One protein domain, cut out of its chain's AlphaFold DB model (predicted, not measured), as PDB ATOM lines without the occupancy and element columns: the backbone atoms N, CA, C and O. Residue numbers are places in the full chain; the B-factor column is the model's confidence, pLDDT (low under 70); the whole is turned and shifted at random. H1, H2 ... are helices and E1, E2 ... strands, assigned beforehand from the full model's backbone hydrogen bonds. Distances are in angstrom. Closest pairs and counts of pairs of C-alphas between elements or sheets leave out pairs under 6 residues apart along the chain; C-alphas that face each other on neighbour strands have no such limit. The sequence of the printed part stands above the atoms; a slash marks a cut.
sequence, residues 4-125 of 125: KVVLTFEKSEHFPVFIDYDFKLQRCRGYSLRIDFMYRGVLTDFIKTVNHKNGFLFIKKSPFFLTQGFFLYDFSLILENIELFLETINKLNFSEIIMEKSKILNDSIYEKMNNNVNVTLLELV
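AT A GLANCE: This is residues 4 to 125 of the 125 residues of an uncharacterized protein of Deferribacter autotrophicus (UniProt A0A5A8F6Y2). A strongly twisted sheet of six strands runs through the middle of this rounded domain, with helices on both of its faces. H1 packs on one face and makes a corner with H2; H5 covers E6 on the opposite face, with H4 near it and H3 near H4. The printed part has 122 residues, with five named helices and six named strands in the order E1 E2 H1 H2 E3 E4 H3 H4 E5 H5 E6, a mixed class of helices and strands. The sheet is mixed, in the order E1 E6 E5 E2 E4 E3. The whole is compact, with a radius of gyration of the C-alphas of 13.6 A and spans of 36 by 31 by 26 A.

IN THESE COORDINATES: The sheet's strands are E1, residues 4 to 7, from C-alpha 4 at (13.636, -41.699, -0.976); E6, residues 118 to 124, 19.4 A long, with C-alpha 124 at (19.523, -36.297, 5.777); E5, residues 96 to 100, 13.6 A; E2, residues 17 to 22, 16.3 A, from C-alpha 17 at (17.227, -47.883, 9.436); E4, residues 70 to 73; and E3, residues 56 to 59. The helices are H1, residues 30 to 38, 13.0 A; H2, residues 42 to 49; H3, residues 75 to 80; H4, residues 82 to 91, 14.2 A; and H5, residues 107 to 114.

HOW THE PARTS SIT: E2 is parallel to E4, with N 71 and O 17 2.8 A apart, and to E5, with N 18 and O 98 2.8 A apart. E5 and E6 are parallel, with N 122 and O 99 at 2.8 A, as are E6 and the edge strand E1, with N 123 and O 5 at 2.9 A. E3, the other edge strand, forms an antiparallel hairpin with E4, with N 59 and O 70 at 2.8 A. E5, H5 and E6 form a strand-helix-strand unit, two parallel neighbour strands with a helix between them along the chain; E4, H3 H4 and E5 form a split one, with E2 between its strands. Both crossovers are right-handed. H1 is on the sheet at a height of 5.2 A, over none of the strands; its closest C-alphas to E2 are Ser 32 and Ile 19, 5.6 A apart. H5 lies on the opposite face, over E6 at a height of 9.1 A, slantwise to it at 34 degrees on the local plane. H2, H3 and H4 only graze the sheet, H4 only just on it with 5 pairs of C-alphas within 10 A. H1 and H2 touch only at the corner, about perpendicular at 77 degrees, closest at the C-alphas of Asp 36 and Leu 43, 5.3 A. H4 and H5 are close but not clearly touching, at a shallow tilt of 24 degrees, the same way; their closest C-alphas, of Leu 86 and Met 113, are 7.2 A apart. Every O i to N i+4 pair is within hydrogen-bond range in H1, H4 and H5, against 3 of 4 in H2 and 1 of 2 in H3.

THE WHOLE: The two C-alphas farthest apart, of Arg 40 and Asn 115, are 37.1 A apart. The printed part has no cut, and no link is long. Mean pLDDT of the printed part is 82.0; it is under 70 at residues 5 to 15, 53 to 55, 62 to 63, 65 to 68 and 124 to 125.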
ATOM      1  N   LYS A   4      12.770 -42.509  -1.832       74.94
ATOM      2  CA  LYS A   4      13.636 -41.699  -0.976       74.94
ATOM      3  C   LYS A   4      12.848 -41.206   0.221       74.94
ATOM      4  O   LYS A   4      11.730 -40.722   0.056       74.94
ATOM      5  N   VAL A   5      13.450 -41.294   1.401       69.56
ATOM      6  CA  VAL A   5      12.888 -40.753   2.639       69.56
ATOM      7  C   VAL A   5      13.905 -39.835   3.290       69.56
ATOM      8  O   VAL A   5      15.063 -40.199   3.494       69.56
ATOM      9  N   VAL A   6      13.439 -38.636   3.631       63.88
ATOM     10  CA  VAL A   6      14.214 -37.666   4.395       63.88
ATOM     11  C   VAL A   6      13.995 -37.923   5.882       63.88
ATOM     12  O   VAL A   6      12.870 -37.789   6.368       63.88
ATOM     13  N   LEU A   7      15.055 -38.257   6.622       61.22
ATOM     14  CA  LEU A   7      14.983 -38.268   8.085       61.22
ATOM     15  C   LEU A   7      15.249 -36.863   8.611       61.22
ATOM     16  O   LEU A   7      16.340 -36.316   8.455       61.22
ATOM     17  N   THR A   8      14.262 -36.309   9.307       59.72
ATOM     18  CA  THR A   8      14.483 -35.210  10.245       59.72
ATOM     19  C   THR A   8      14.673 -35.794  11.642       59.72
ATOM     20  O   THR A   8      13.968 -36.733  12.035       59.72
ATOM     21  N   PHE A   9      15.609 -35.232  12.411       54.34
ATOM     22  CA  PHE A   9      15.894 -35.651  13.793       54.34
ATOM     23  C   PHE A   9      14.733 -35.394  14.767       54.34
ATOM     24  O   PHE A   9      14.811 -35.771  15.931       54.34
ATOM     25  N   GLU A  10      13.650 -34.762  14.312       53.72
ATOM     26  CA  GLU A  10      12.546 -34.367  15.179       53.72
ATOM     27  C   GLU A  10      11.369 -35.358  15.176       53.72
ATOM     28  O   GLU A  10      10.694 -35.449  16.202       53.72
ATOM     29  N   LYS A  11      11.075 -36.097  14.082       50.78
ATOM     30  CA  LYS A  11       9.774 -36.816  13.948       50.78
ATOM     31  C   LYS A  11       9.693 -38.059  13.042       50.78
ATOM     32  O   LYS A  11       8.593 -38.489  12.711       50.78
ATOM     33  N   SER A  12      10.787 -38.668  12.607       54.31
ATOM     34  CA  SER A  12      10.689 -39.755  11.619       54.31
ATOM     35  C   SER A  12      10.469 -41.141  12.254       54.31
ATOM     36  O   SER A  12      11.387 -41.703  12.832       54.31
ATOM     37  N   GLU A  13       9.271 -41.729  12.156       57.62
ATOM     38  CA  GLU A  13       8.941 -43.087  12.656       57.62
ATOM     39  C   GLU A  13       9.440 -44.228  11.744       57.62
ATOM     40  O   GLU A  13       8.773 -45.248  11.578       57.62
ATOM     41  N   HIS A  14      10.600 -44.079  11.115       63.94
ATOM     42  CA  HIS A  14      11.060 -45.083  10.166       63.94
ATOM     43  C   HIS A  14      11.982 -46.095  10.843       63.94
ATOM     44  O   HIS A  14      13.037 -45.735  11.361       63.94
ATOM     45  N   PHE A  15      11.582 -47.365  10.833       67.50
ATOM     46  CA  PHE A  15      12.392 -48.482  11.303       67.50
ATOM     47  C   PHE A  15      12.068 -49.737  10.491       67.50
ATOM     48  O   PHE A  15      10.888 -49.989  10.242       67.50
ATOM     49  N   PRO A  16      13.078 -50.542  10.117       76.38
ATOM     50  CA  PRO A  16      14.503 -50.425  10.456       76.38
ATOM     51  C   PRO A  16      15.315 -49.481   9.552       76.38
ATOM     52  O   PRO A  16      15.154 -49.488   8.334       76.38
ATOM     53  N   VAL A  17      16.235 -48.710  10.154       86.19
ATOM     54  CA  VAL A  17      17.227 -47.883   9.436       86.19
ATOM     55  C   VAL A  17      18.605 -48.535   9.522       86.19
ATOM     56  O   VAL A  17      19.084 -48.803  10.621       86.19
ATOM     57  N   PHE A  18      19.246 -48.757   8.377       89.50
ATOM     58  CA  PHE A  18      20.594 -49.305   8.250       89.50
ATOM     59  C   PHE A  18      21.594 -48.201   7.923       89.50
ATOM     60  O   PHE A  18      21.418 -47.454   6.956       89.50
ATOM     61  N   ILE A  19      22.662 -48.117   8.713       90.06
ATOM     62  CA  ILE A  19      23.689 -47.081   8.587       90.06
ATOM     63  C   ILE A  19      25.075 -47.726   8.485       90.06
ATOM     64  O   ILE A  19      25.336 -48.749   9.125       90.06
ATOM     65  N   ASP A  20      25.950 -47.148   7.657       91.50
ATOM     66  CA  ASP A  20      27.230 -47.762   7.300       91.50
ATOM     67  C   ASP A  20      28.272 -47.620   8.423       91.50
ATOM     68  O   ASP A  20      28.631 -46.509   8.830       91.50
ATOM     69  N   TYR A  21      28.789 -48.741   8.921       90.31
ATOM     70  CA  TYR A  21      29.855 -48.774   9.922       90.31
ATOM     71  C   TYR A  21      30.967 -49.725   9.499       90.31
ATOM     72  O   TYR A  21      30.710 -50.859   9.125       90.31
ATOM     73  N   ASP A  22      32.216 -49.283   9.592       89.12
ATOM     74  CA  ASP A  22      33.380 -50.118   9.312       89.12
ATOM     75  C   ASP A  22      33.752 -50.922  10.563       89.12
ATOM     76  O   ASP A  22      34.391 -50.394  11.478       89.12
ATOM     77  N   PHE A  23      33.353 -52.195  10.620       86.38
ATOM     78  CA  PHE A  23      33.653 -53.044  11.780       86.38
ATOM     79  C   PHE A  23      35.136 -53.441  11.845       86.38
ATOM     80  O   PHE A  23      35.657 -53.675  12.935       86.38
ATOM     81  N   LYS A  24      35.851 -53.447  10.708       85.12
ATOM     82  CA  LYS A  24      37.294 -53.745  10.658       85.12
ATOM     83  C   LYS A  24      38.110 -52.592  11.256       85.12
ATOM     84  O   LYS A  24      39.002 -52.826  12.066       85.12
ATOM     85  N   LEU A  25      37.795 -51.353  10.877       87.25
ATOM     86  CA  LEU A  25      38.480 -50.140  11.351       87.25
ATOM     87  C   LEU A  25      37.833 -49.506  12.590       87.25
ATOM     88  O   LEU A  25      38.335 -48.495  13.078       87.25
ATOM     89  N   GLN A  26      36.732 -50.077  13.080       85.69
ATOM     90  CA  GLN A  26      35.951 -49.599  14.225       85.69
ATOM     91  C   GLN A  26      35.597 -48.111  14.130       85.69
ATOM     92  O   GLN A  26      35.804 -47.332  15.067       85.69
ATOM     93  N   ARG A  27      35.061 -47.700  12.977       87.31
ATOM     94  CA  ARG A  27      34.668 -46.307  12.748       87.31
ATOM     95  C   ARG A  27      33.416 -46.180  11.900       87.31
ATOM     96  O   ARG A  27      33.189 -46.926  10.951       87.31
ATOM     97  N   CYS A  28      32.649 -45.146  12.202       89.94
ATOM     98  CA  CYS A  28      31.504 -44.743  11.410       89.94
ATOM     99  C   CYS A  28      31.928 -44.268  10.008       89.94
ATOM    100  O   CYS A  28      32.967 -43.619   9.847       89.94
ATOM    101  N   ARG A  29      31.100 -44.539   8.992       89.62
ATOM    102  CA  ARG A  29      31.241 -43.989   7.635       89.62
ATOM    103  C   ARG A  29      29.970 -43.237   7.250       89.62
ATOM    104  O   ARG A  29      28.949 -43.367   7.914       89.62
ATOM    105  N   GLY A  30      30.067 -42.395   6.225       87.00
ATOM    106  CA  GLY A  30      28.891 -41.770   5.621       87.00
ATOM    107  C   GLY A  30      27.965 -41.055   6.620       87.00
ATOM    108  O   GLY A  30      28.415 -40.163   7.348       87.00
ATOM    109  N   TYR A  31      26.686 -41.426   6.665       83.31
ATOM    110  CA  TYR A  31      25.696 -40.884   7.593       83.31
ATOM    111  C   TYR A  31      25.967 -41.300   9.034       83.31
ATOM    112  O   TYR A  31      25.803 -40.453   9.914       83.31
ATOM    113  N   SER A  32      26.462 -42.516   9.296       87.00
ATOM    114  CA  SER A  32      26.850 -42.913  10.660       87.00
ATOM    115  C   SER A  32      27.868 -41.939  11.236       87.00
ATOM    116  O   SER A  32      27.804 -41.614  12.415       87.00
ATOM    117  N   LEU A  33      28.809 -41.455  10.414       89.69
ATOM    118  CA  LEU A  33      29.846 -40.530  10.874       89.69
ATOM    119  C   LEU A  33      29.256 -39.170  11.249       89.69
ATOM    120  O   LEU A  33      29.667 -38.574  12.241       89.69
ATOM    121  N   ARG A  34      28.277 -38.686  10.477       87.81
ATOM    122  CA  ARG A  34      27.567 -37.439  10.794       87.81
ATOM    123  C   ARG A  34      26.757 -37.579  12.075       87.81
ATOM    124  O   ARG A  34      26.815 -36.688  12.913       87.81
ATOM    125  N   ILE A  35      26.043 -38.692  12.228       83.62
ATOM    126  CA  ILE A  35      25.306 -39.011  13.451       83.62
ATOM    127  C   ILE A  35      26.286 -39.007  14.621       83.62
ATOM    128  O   ILE A  35      26.144 -38.190  15.520       83.62
ATOM    129  N   ASP A  36      27.338 -39.820  14.569       88.69
ATOM    130  CA  ASP A  36      28.324 -39.911  15.646       88.69
ATOM    131  C   ASP A  36      28.948 -38.553  16.002       88.69
ATOM    132  O   ASP A  36      29.064 -38.212  17.176       88.69
ATOM    133  N   PHE A  37      29.260 -37.725  14.999       88.62
ATOM    134  CA  PHE A  37      29.752 -36.365  15.212       88.62
ATOM    135  C   PHE A  37      28.752 -35.484  15.977       88.62
ATOM    136  O   PHE A  37      29.135 -34.827  16.946       88.62
ATOM    137  N   MET A  38      27.468 -35.505  15.603       85.00
ATOM    138  CA  MET A  38      26.412 -34.754  16.300       85.00
ATOM    139  C   MET A  38      26.249 -35.195  17.759       85.00
ATOM    140  O   MET A  38      25.937 -34.375  18.622       85.00
ATOM    141  N   TYR A  39      26.529 -36.468  18.049       84.44
ATOM    142  CA  TYR A  39      26.544 -37.022  19.405       84.44
ATOM    143  C   TYR A  39      27.946 -37.077  20.024       84.44
ATOM    144  O   TYR A  39      28.148 -37.793  20.997       84.44
ATOM    145  N   ARG A  40      28.916 -36.308  19.512       88.50
ATOM    146  CA  ARG A  40      30.269 -36.168  20.087       88.50
ATOM    147  C   ARG A  40      31.026 -37.494  20.282       88.50
ATOM    148  O   ARG A  40      31.755 -37.634  21.257       88.50
ATOM    149  N   GLY A  41      30.877 -38.452  19.368       87.75
ATOM    150  CA  GLY A  41      31.616 -39.723  19.401       87.75
ATOM    151  C   GLY A  41      30.953 -40.836  20.218       87.75
ATOM    152  O   GLY A  41      31.499 -41.937  20.313       87.75
ATOM    153  N   VAL A  42      29.775 -40.581  20.798       86.44
ATOM    154  CA  VAL A  42      29.074 -41.536  21.669       86.44
ATOM    155  C   VAL A  42      28.753 -42.856  20.962       86.44
ATOM    156  O   VAL A  42      28.771 -43.905  21.606       86.44
ATOM    157  N   LEU A  43      28.489 -42.836  19.650       86.00
ATOM    158  CA  LEU A  43      28.263 -44.060  18.886       86.00
ATOM    159  C   LEU A  43      29.550 -44.877  18.830       86.00
ATOM    160  O   LEU A  43      29.543 -46.036  19.234       86.00
ATOM    161  N   THR A  44      30.662 -44.277  18.410       86.19
ATOM    162  CA  THR A  44      31.955 -44.973  18.348       86.19
ATOM    163  C   THR A  44      32.375 -45.525  19.714       86.19
ATOM    164  O   THR A  44      32.818 -46.672  19.798       86.19
ATOM    165  N   ASP A  45      32.207 -44.751  20.785       87.50
ATOM    166  CA  ASP A  45      32.575 -45.185  22.135       87.50
ATOM    167  C   ASP A  45      31.705 -46.340  22.628       87.50
ATOM    168  O   ASP A  45      32.236 -47.310  23.169       87.50
ATOM    169  N   PHE A  46      30.391 -46.303  22.372       85.44
ATOM    170  CA  PHE A  46      29.506 -47.425  22.670       85.44
ATOM    171  C   PHE A  46      29.968 -48.700  21.952       85.44
ATOM    172  O   PHE A  46      30.133 -49.737  22.593       85.44
ATOM    173  N   ILE A  47      30.257 -48.634  20.649       84.75
ATOM    174  CA  ILE A  47      30.648 -49.819  19.866       84.75
ATOM    175  C   ILE A  47      31.943 -50.455  20.358       84.75
ATOM    176  O   ILE A  47      32.022 -51.681  20.411       84.75
ATOM    177  N   LYS A  48      32.931 -49.661  20.781       84.00
ATOM    178  CA  LYS A  48      34.187 -50.191  21.344       84.00
ATOM    179  C   LYS A  48      33.966 -51.067  22.580       84.00
ATOM    180  O   LYS A  48      34.791 -51.928  22.871       84.00
ATOM    181  N   THR A  49      32.868 -50.859  23.306       82.75
ATOM    182  CA  THR A  49      32.512 -51.671  24.481       82.75
ATOM    183  C   THR A  49      31.759 -52.955  24.130       82.75
ATOM    184  O   THR A  49      31.635 -53.842  24.975       82.75
ATOM    185  N   VAL A  50      31.270 -53.089  22.893       79.31
ATOM    186  CA  VAL A  50      30.432 -54.210  22.458       79.31
ATOM    187  C   VAL A  50      31.221 -55.144  21.543       79.31
ATOM    188  O   VAL A  50      31.699 -54.762  20.475       79.31
ATOM    189  N   ASN A  51      31.303 -56.421  21.925       71.06
ATOM    190  CA  ASN A  51      31.870 -57.453  21.061       71.06
ATOM    191  C   ASN A  51      30.861 -57.828  19.962       71.06
ATOM    192  O   ASN A  51      29.852 -58.483  20.235       71.06
ATOM    193  N   HIS A  52      31.119 -57.408  18.725       71.06
ATOM    194  CA  HIS A  52      30.271 -57.679  17.568       71.06
ATOM    195  C   HIS A  52      30.882 -58.812  16.734       71.06
ATOM    196  O   HIS A  52      32.002 -58.707  16.247       71.06
ATOM    197  N   LYS A  53      30.152 -59.919  16.562       62.69
ATOM    198  CA  LYS A  53      30.659 -61.095  15.827       62.69
ATOM    199  C   LYS A  53      30.170 -61.201  14.381       62.69
ATOM    200  O   LYS A  53      30.811 -61.881  13.591       62.69
ATOM    201  N   ASN A  54      29.074 -60.523  14.025       64.81
ATOM    202  CA  ASN A  54      28.324 -60.827  12.796       64.81
ATOM    203  C   ASN A  54      28.133 -59.625  11.853       64.81
ATOM    204  O   ASN A  54      27.180 -59.609  11.085       64.81
ATOM    205  N   GLY A  55      28.988 -58.597  11.929       69.81
ATOM    206  CA  GLY A  55      28.931 -57.467  10.986       69.81
ATOM    207  C   GLY A  55      27.642 -56.634  11.045       69.81
ATOM    208  O   GLY A  55      27.341 -55.891  10.115       69.81
ATOM    209  N   PHE A  56      26.885 -56.775  12.134       77.44
ATOM    210  CA  PHE A  56      25.608 -56.123  12.358       77.44
ATOM    211  C   PHE A  56      25.409 -55.865  13.845       77.44
ATOM    212  O   PHE A  56      25.667 -56.746  14.672       77.44
ATOM    213  N   LEU A  57      24.917 -54.677  14.188       82.25
ATOM    214  CA  LEU A  57      24.557 -54.348  15.559       82.25
ATOM    215  C   LEU A  57      23.275 -53.529  15.610       82.25
ATOM    216  O   LEU A  57      23.164 -52.493  14.958       82.25
ATOM    217  N   PHE A  58      22.336 -53.963  16.450       84.06
ATOM    218  CA  PHE A  58      21.170 -53.161  16.793       84.06
ATOM    219  C   PHE A  58      21.489 -52.179  17.913       84.06
ATOM    220  O   PHE A  58      21.937 -52.579  18.989       84.06
ATOM    221  N   ILE A  59      21.172 -50.911  17.689       81.81
ATOM    222  CA  ILE A  59      21.319 -49.856  18.678       81.81
ATOM    223  C   ILE A  59      19.937 -49.342  19.032       81.81
ATOM    224  O   ILE A  59      19.221 -48.759  18.215       81.81
ATOM    225  N   LYS A  60      19.557 -49.579  20.289       72.88
ATOM    226  CA  LYS A  60      18.340 -49.005  20.854       72.88
ATOM    227  C   LYS A  60      18.510 -47.496  21.001       72.88
ATOM    228  O   LYS A  60      19.599 -47.009  21.271       72.88
ATOM    229  N   LYS A  61      17.388 -46.785  20.887       71.88
ATOM    230  CA  LYS A  61      17.262 -45.323  20.936       71.88
ATOM    231  C   LYS A  61      18.190 -44.601  21.920       71.88
ATOM    232  O   LYS A  61      18.755 -43.589  21.554       71.88
ATOM    233  N   SER A  62      18.337 -45.058  23.160       65.88
ATOM    234  CA  SER A  62      19.182 -44.370  24.149       65.88
ATOM    235  C   SER A  62      20.663 -44.555  23.802       65.88
ATOM    236  O   SER A  62      21.065 -45.720  23.754       65.88
ATOM    237  N   PRO A  63      21.507 -43.512  23.622       67.38
ATOM    238  CA  PRO A  63      21.392 -42.065  23.928       67.38
ATOM    239  C   PRO A  63      21.164 -41.105  22.726       67.38
ATOM    240  O   PRO A  63      21.525 -39.930  22.779       67.38
ATOM    241  N   PHE A  64      20.594 -41.582  21.626       72.31
ATOM    242  CA  PHE A  64      20.399 -40.835  20.382       72.31
ATOM    243  C   PHE A  64      19.001 -40.180  20.313       72.31
ATOM    244  O   PHE A  64      18.006 -40.761  20.746       72.31
ATOM    245  N   PHE A  65      18.880 -38.993  19.705       61.41
ATOM    246  CA  PHE A  65      17.603 -38.317  19.392       61.41
ATOM    247  C   PHE A  65      16.865 -38.953  18.202       61.41
ATOM    248  O   PHE A  65      16.128 -38.287  17.483       61.41
ATOM    249  N   LEU A  66      17.052 -40.249  17.971       64.75
ATOM    250  CA  LEU A  66      16.251 -40.986  17.005       64.75
ATOM    251  C   LEU A  66      14.983 -41.477  17.711       64.75
ATOM    252  O   LEU A  66      15.009 -41.924  18.858       64.75
ATOM    253  N   THR A  67      13.834 -41.337  17.060       60.62
ATOM    254  CA  THR A  67      12.535 -41.790  17.588       60.62
ATOM    255  C   THR A  67      12.527 -43.304  17.807       60.62
ATOM    256  O   THR A  67      11.966 -43.761  18.806       60.62
ATOM    257  N   GLN A  68      13.213 -44.046  16.934       67.81
ATOM    258  CA  GLN A  68      13.402 -45.495  16.962       67.81
ATOM    259  C   GLN A  68      14.899 -45.852  16.953       67.81
ATOM    260  O   GLN A  68      15.757 -44.993  16.750       67.81
ATOM    261  N   GLY A  69      15.227 -47.115  17.247       78.31
ATOM    262  CA  GLY A  69      16.606 -47.598  17.138       78.31
ATOM    263  C   GLY A  69      17.092 -47.626  15.686       78.31
ATOM    264  O   GLY A  69      16.342 -47.342  14.761       78.31
ATOM    265  N   PHE A  70      18.339 -48.011  15.467       85.12
ATOM    266  CA  PHE A  70      18.871 -48.241  14.124       85.12
ATOM    267  C   PHE A  70      19.851 -49.398  14.148       85.12
ATOM    268  O   PHE A  70      20.297 -49.851  15.205       85.12
ATOM    269  N   PHE A  71      20.170 -49.890  12.965       88.06
ATOM    270  CA  PHE A  71      21.149 -50.929  12.784       88.06
ATOM    271  C   PHE A  71      22.416 -50.370  12.154       88.06
ATOM    272  O   PHE A  71      22.375 -49.681  11.137       88.06
ATOM    273  N   LEU A  72      23.553 -50.712  12.748       88.62
ATOM    274  CA  LEU A  72      24.845 -50.570  12.099       88.62
ATOM    275  C   LEU A  72      25.122 -51.815  11.272       88.62
ATOM    276  O   LEU A  72      25.017 -52.928  11.793       88.62
ATOM    277  N   TYR A  73      25.501 -51.622  10.014       89.25
ATOM    278  CA  TYR A  73      25.924 -52.695   9.121       89.25
ATOM    279  C   TYR A  73      27.156 -52.241   8.340       89.25
ATOM    280  O   TYR A  73      27.233 -51.090   7.917       89.25
ATOM    281  N   ASP A  74      28.115 -53.137   8.117       90.06
ATOM    282  CA  ASP A  74      29.256 -52.833   7.252       90.06
ATOM    283  C   ASP A  74      28.896 -53.124   5.805       90.06
ATOM    284  O   ASP A  74      28.812 -54.277   5.380       90.06
ATOM    285  N   PHE A  75      28.675 -52.072   5.021       90.69
ATOM    286  CA  PHE A  75      28.213 -52.248   3.647       90.69
ATOM    287  C   PHE A  75      29.278 -52.890   2.752       90.69
ATOM    288  O   PHE A  75      28.942 -53.444   1.710       90.69
ATOM    289  N   SER A  76      30.553 -52.907   3.154       88.75
ATOM    290  CA  SER A  76      31.553 -53.706   2.440       88.75
ATOM    291  C   SER A  76      31.261 -55.208   2.542       88.75
ATOM    292  O   SER A  76      31.488 -55.931   1.577       88.75
ATOM    293  N   LEU A  77      30.642 -55.674   3.633       85.56
ATOM    294  CA  LEU A  77      30.223 -57.073   3.771       85.56
ATOM    295  C   LEU A  77      29.059 -57.428   2.840       85.56
ATOM    296  O   LEU A  77      28.906 -58.587   2.468       85.56
ATOM    297  N   ILE A  78      28.254 -56.446   2.426       89.00
ATOM    298  CA  ILE A  78      27.217 -56.658   1.404       89.00
ATOM    299  C   ILE A  78      27.869 -57.012   0.064       89.00
ATOM    300  O   ILE A  78      27.357 -57.869  -0.653       89.00
ATOM    301  N   LEU A  79      29.005 -56.388  -0.272       86.88
ATOM    302  CA  LEU A  79      29.763 -56.745  -1.475       86.88
ATOM    303  C   LEU A  79      30.342 -58.154  -1.385       86.88
ATOM    304  O   LEU A  79      30.362 -58.869  -2.383       86.88
ATOM    305  N   GLU A  80      30.816 -58.540  -0.200       87.56
ATOM    306  CA  GLU A  80      31.380 -59.868   0.035       87.56
ATOM    307  C   GLU A  80      30.292 -60.956  -0.048       87.56
ATOM    308  O   GLU A  80      30.520 -62.003  -0.655       87.56
ATOM    309  N   ASN A  81      29.105 -60.719   0.528       88.12
ATOM    310  CA  ASN A  81      28.000 -61.677   0.509       88.12
ATOM    311  C   ASN A  81      26.615 -61.019   0.690       88.12
ATOM    312  O   ASN A  81      26.057 -60.970   1.790       88.12
ATOM    313  N   ILE A  82      26.023 -60.565  -0.415       89.75
ATOM    314  CA  ILE A  82      24.674 -59.980  -0.416       89.75
ATOM    315  C   ILE A  82      23.582 -60.981  -0.011       89.75
ATOM    316  O   ILE A  82      22.596 -60.583   0.603       89.75
ATOM    317  N   GLU A  83      23.747 -62.272  -0.312       90.69
ATOM    318  CA  GLU A  83      22.743 -63.288   0.031       90.69
ATOM    319  C   GLU A  83      22.605 -63.431   1.547       90.69
ATOM    320  O   GLU A  83      21.495 -63.468   2.065       90.69
ATOM    321  N   LEU A  84      23.722 -63.398   2.281       87.12
ATOM    322  CA  LEU A  84      23.705 -63.422   3.744       87.12
ATOM    323  C   LEU A  84      22.980 -62.204   4.336       87.12
ATOM    324  O   LEU A  84      22.247 -62.334   5.323       87.12
ATOM    325  N   PHE A  85      23.169 -61.025   3.736       88.38
ATOM    326  CA  PHE A  85      22.425 -59.829   4.128       88.38
ATOM    327  C   PHE A  85      20.922 -60.048   3.924       88.38
ATOM    328  O   PHE A  85      20.154 -59.911   4.873       88.38
ATOM    329  N   LEU A  86      20.507 -60.470   2.726       89.50
ATOM    330  CA  LEU A  86      19.100 -60.715   2.401       89.50
ATOM    331  C   LEU A  86      18.472 -61.796   3.284       89.50
ATOM    332  O   LEU A  86      17.373 -61.603   3.794       89.50
ATOM    333  N   GLU A  87      19.178 -62.896   3.552       88.81
ATOM    334  CA  GLU A  87      18.734 -63.913   4.506       88.81
ATOM    335  C   GLU A  87      18.505 -63.335   5.903       88.81
ATOM    336  O   GLU A  87      17.544 -63.710   6.576       88.81
ATOM    337  N   THR A  88      19.388 -62.444   6.358       84.94
ATOM    338  CA  THR A  88      19.265 -61.797   7.668       84.94
ATOM    339  C   THR A  88      18.027 -60.909   7.711       84.94
ATOM    340  O   THR A  88      17.239 -61.018   8.649       84.94
ATOM    341  N   ILE A  89      17.810 -60.086   6.682       86.88
ATOM    342  CA  ILE A  89      16.615 -59.237   6.567       86.88
ATOM    343  C   ILE A  89      15.336 -60.081   6.527       86.88
ATOM    344  O   ILE A  89      14.397 -59.811   7.276       86.88
ATOM    345  N   ASN A  90      15.326 -61.148   5.726       85.69
ATOM    346  CA  ASN A  90      14.183 -62.049   5.595       85.69
ATOM    347  C   ASN A  90      13.870 -62.774   6.911       85.69
ATOM    348  O   ASN A  90      12.708 -62.867   7.292       85.69
ATOM    349  N   LYS A  91      14.885 -63.230   7.660       87.62
ATOM    350  CA  LYS A  91      14.705 -63.847   8.992       87.62
ATOM    351  C   LYS A  91      14.104 -62.881  10.016       87.62
ATOM    352  O   LYS A  91      13.438 -63.322  10.949       87.62
ATOM    353  N   LEU A  92      14.344 -61.581   9.854       84.00
ATOM    354  CA  LEU A  92      13.772 -60.535  10.701       84.00
ATOM    355  C   LEU A  92      12.348 -60.129  10.272       84.00
ATOM    356  O   LEU A  92      11.724 -59.333  10.968       84.00
ATOM    357  N   ASN A  93      11.817 -60.705   9.183       84.75
ATOM    358  CA  ASN A  93      10.484 -60.433   8.632       84.75
ATOM    359  C   ASN A  93      10.228 -58.944   8.346       84.75
ATOM    360  O   ASN A  93       9.123 -58.438   8.555       84.75
ATOM    361  N   PHE A  94      11.240 -58.227   7.863       82.44
ATOM    362  CA  PHE A  94      11.070 -56.838   7.449       82.44
ATOM    363  C   PHE A  94      10.502 -56.763   6.030       82.44
ATOM    364  O   PHE A  94      11.093 -57.286   5.089       82.44
ATOM    365  N   SER A  95       9.358 -56.095   5.870       78.69
ATOM    366  CA  SER A  95       8.745 -55.832   4.559       78.69
ATOM    367  C   SER A  95       9.403 -54.667   3.817       78.69
ATOM    368  O   SER A  95       9.347 -54.586   2.592       78.69
ATOM    369  N   GLU A  96      10.017 -53.759   4.568       86.56
ATOM    370  CA  GLU A  96      10.727 -52.589   4.075       86.56
ATOM    371  C   GLU A  96      11.953 -52.348   4.950       86.56
ATOM    372  O   GLU A  96      11.919 -52.567   6.164       86.56
ATOM    373  N   ILE A  97      13.030 -51.881   4.326       87.25
ATOM    374  CA  ILE A  97      14.191 -51.351   5.024       87.25
ATOM    375  C   ILE A  97      14.502 -49.956   4.503       87.25
ATOM    376  O   ILE A  97      14.409 -49.672   3.306       87.25
ATOM    377  N   ILE A  98      14.926 -49.095   5.417       88.56
ATOM    378  CA  ILE A  98      15.514 -47.811   5.065       88.56
ATOM    379  C   ILE A  98      17.020 -47.937   5.216       88.56
ATOM    380  O   ILE A  98      17.499 -48.467   6.217       88.56
ATOM    381  N   MET A  99      17.787 -47.452   4.248       89.19
ATOM    382  CA  MET A  99      19.240 -47.516   4.343       89.19
ATOM    383  C   MET A  99      19.931 -46.293   3.772       89.19
ATOM    384  O   MET A  99      19.478 -45.688   2.804       89.19
ATOM    385  N   GLU A 100      21.072 -45.955   4.360       89.31
ATOM    386  CA  GLU A 100      22.013 -45.004   3.787       89.31
ATOM    387  C   GLU A 100      22.354 -45.338   2.323       89.31
ATOM    388  O   GLU A 100      22.596 -46.495   1.981       89.31
ATOM    389  N   LYS A 101      22.483 -44.319   1.460       88.50
ATOM    390  CA  LYS A 101      23.204 -44.498   0.195       88.50
ATOM    391  C   LYS A 101      24.714 -44.463   0.447       88.50
ATOM    392  O   LYS A 101      25.308 -43.400   0.606       88.50
ATOM    393  N   SER A 102      25.356 -45.627   0.427       88.19
ATOM    394  CA  SER A 102      26.816 -45.733   0.469       88.19
ATOM    395  C   SER A 102      27.444 -45.568  -0.909       88.19
ATOM    396  O   SER A 102      26.893 -46.006  -1.918       88.19
ATOM    397  N   LYS A 103      28.653 -44.995  -0.927       86.81
ATOM    398  CA  LYS A 103      29.528 -44.917  -2.109       86.81
ATOM    399  C   LYS A 103      30.174 -46.257  -2.471       86.81
ATOM    400  O   LYS A 103      30.730 -46.382  -3.554       86.81
ATOM    401  N   ILE A 104      30.162 -47.215  -1.545       88.12
ATOM    402  CA  ILE A 104      30.781 -48.533  -1.715       88.12
ATOM    403  C   ILE A 104      29.875 -49.446  -2.555       88.12
ATOM    404  O   ILE A 104      30.364 -50.305  -3.282       88.12
ATOM    405  N   LEU A 105      28.559 -49.242  -2.483       90.25
ATOM    406  CA  LEU A 105      27.573 -50.025  -3.222       90.25
ATOM    407  C   LEU A 105      27.224 -49.332  -4.542       90.25
ATOM    408  O   LEU A 105      27.015 -48.118  -4.580       90.25
ATOM    409  N   ASN A 106      27.132 -50.110  -5.617       91.25
ATOM    410  CA  ASN A 106      26.641 -49.640  -6.910       91.25
ATOM    411  C   ASN A 106      25.106 -49.752  -6.995       91.25
ATOM    412  O   ASN A 106      24.471 -50.414  -6.175       91.25
ATOM    413  N   ASP A 107      24.504 -49.109  -7.998       89.88
ATOM    414  CA  ASP A 107      23.042 -49.075  -8.139       89.88
ATOM    415  C   ASP A 107      22.431 -50.476  -8.380       89.88
ATOM    416  O   ASP A 107      21.347 -50.757  -7.871       89.88
ATOM    417  N   SER A 108      23.146 -51.400  -9.038       91.62
ATOM    418  CA  SER A 108      22.647 -52.764  -9.286       91.62
ATOM    419  C   SER A 108      22.491 -53.600  -8.011       91.62
ATOM    420  O   SER A 108      21.605 -54.452  -7.931       91.62
ATOM    421  N   ILE A 109      23.306 -53.347  -6.982       92.62
ATOM    422  CA  ILE A 109      23.145 -53.975  -5.666       92.62
ATOM    423  C   ILE A 109      21.850 -53.516  -5.001       92.62
ATOM    424  O   ILE A 109      21.107 -54.350  -4.482       92.62
ATOM    425  N   TYR A 110      21.552 -52.215  -5.044       91.44
ATOM    426  CA  TYR A 110      20.303 -51.699  -4.483       91.44
ATOM    427  C   TYR A 110      19.088 -52.231  -5.243       91.44
ATOM    428  O   TYR A 110      18.094 -52.582  -4.616       91.44
ATOM    429  N   GLU A 111      19.166 -52.365  -6.570       91.44
ATOM    430  CA  GLU A 111      18.109 -53.006  -7.363       91.44
ATOM    431  C   GLU A 111      17.896 -54.468  -6.953       91.44
ATOM    432  O   GLU A 111      16.760 -54.896  -6.746       91.44
ATOM    433  N   LYS A 112      18.981 -55.228  -6.762       91.88
ATOM    434  CA  LYS A 112      18.902 -56.617  -6.298       91.88
ATOM    435  C   LYS A 112      18.262 -56.725  -4.913       91.88
ATOM    436  O   LYS A 112      17.428 -57.607  -4.706       91.88
ATOM    437  N   MET A 113      18.615 -55.838  -3.984       91.19
ATOM    438  CA  MET A 113      17.949 -55.785  -2.681       91.19
ATOM    439  C   MET A 113      16.473 -55.436  -2.825       91.19
ATOM    440  O   MET A 113      15.642 -56.129  -2.250       91.19
ATOM    441  N   ASN A 114      16.150 -54.431  -3.644       91.06
ATOM    442  CA  ASN A 114      14.789 -53.943  -3.840       91.06
ATOM    443  C   ASN A 114      13.837 -54.995  -4.435       91.06
ATOM    444  O   ASN A 114      12.632 -54.939  -4.215       91.06
ATOM    445  N   ASN A 115      14.375 -55.968  -5.173       91.12
ATOM    446  CA  ASN A 115      13.609 -57.107  -5.681       91.12
ATOM    447  C   ASN A 115      13.244 -58.139  -4.595       91.12
ATOM    448  O   ASN A 115      12.404 -58.998  -4.846       91.12
ATOM    449  N   ASN A 116      13.880 -58.081  -3.421       89.81
ATOM    450  CA  ASN A 116      13.678 -59.022  -2.313       89.81
ATOM    451  C   ASN A 116      13.002 -58.365  -1.103       89.81
ATOM    452  O   ASN A 116      12.125 -58.961  -0.486       89.81
ATOM    453  N   VAL A 117      13.398 -57.137  -0.774       88.50
ATOM    454  CA  VAL A 117      12.843 -56.314   0.302       88.50
ATOM    455  C   VAL A 117      12.646 -54.905  -0.234       88.50
ATOM    456  O   VAL A 117      13.495 -54.427  -0.974       88.50
ATOM    457  N   ASN A 118      11.556 -54.218   0.112       90.00
ATOM    458  CA  ASN A 118      11.379 -52.835  -0.331       90.00
ATOM    459  C   ASN A 118      12.513 -51.968   0.250       90.00
ATOM    460  O   ASN A 118      12.643 -51.872   1.471       90.00
ATOM    461  N   VAL A 119      13.353 -51.384  -0.609       90.44
ATOM    462  CA  VAL A 119      14.488 -50.556  -0.189       90.44
ATOM    463  C   VAL A 119      14.164 -49.094  -0.424       90.44
ATOM    464  O   VAL A 119      14.012 -48.633  -1.557       90.44
ATOM    465  N   THR A 120      14.165 -48.344   0.669       91.06
ATOM    466  CA  THR A 120      14.036 -46.896   0.650       91.06
ATOM    467  C   THR A 120      15.378 -46.271   1.018       91.06
ATOM    468  O   THR A 120      15.967 -46.570   2.058       91.06
ATOM    469  N   LEU A 121      15.890 -45.395   0.153       89.81
ATOM    470  CA  LEU A 121      17.150 -44.714   0.416       89.81
ATOM    471  C   LEU A 121      16.937 -43.545   1.372       89.81
ATOM    472  O   LEU A 121      16.049 -42.709   1.191       89.81
ATOM    473  N   LEU A 122      17.795 -43.498   2.378       85.44
ATOM    474  CA  LEU A 122      17.853 -42.446   3.369       85.44
ATOM    475  C   LEU A 122      18.557 -41.204   2.817       85.44
ATOM    476  O   LEU A 122      19.671 -41.303   2.300       85.44
ATOM    477  N   GLU A 123      17.963 -40.033   3.045       77.75
ATOM    478  CA  GLU A 123      18.609 -38.728   2.913       77.75
ATOM    479  C   GLU A 123      18.484 -37.934   4.233       77.75
ATOM    480  O   GLU A 123      17.436 -37.936   4.877       77.75
ATOM    481  N   LEU A 124      19.559 -37.268   4.671       67.56
ATOM    482  CA  LEU A 124      19.523 -36.297   5.777       67.56
ATOM    483  C   LEU A 124      19.523 -34.882   5.197       67.56
ATOM    484  O   LEU A 124      20.331 -34.600   4.305       67.56
ATOM    485  N   VAL A 125      18.657 -34.019   5.731       61.16
ATOM    486  CA  VAL A 125      18.605 -32.577   5.432       61.16
ATOM    487  C   VAL A 125      19.187 -31.795   6.599       61.16
ATOM    488  O   VAL A 125      18.833 -32.126   7.753       61.16
TER     489      VAL A 125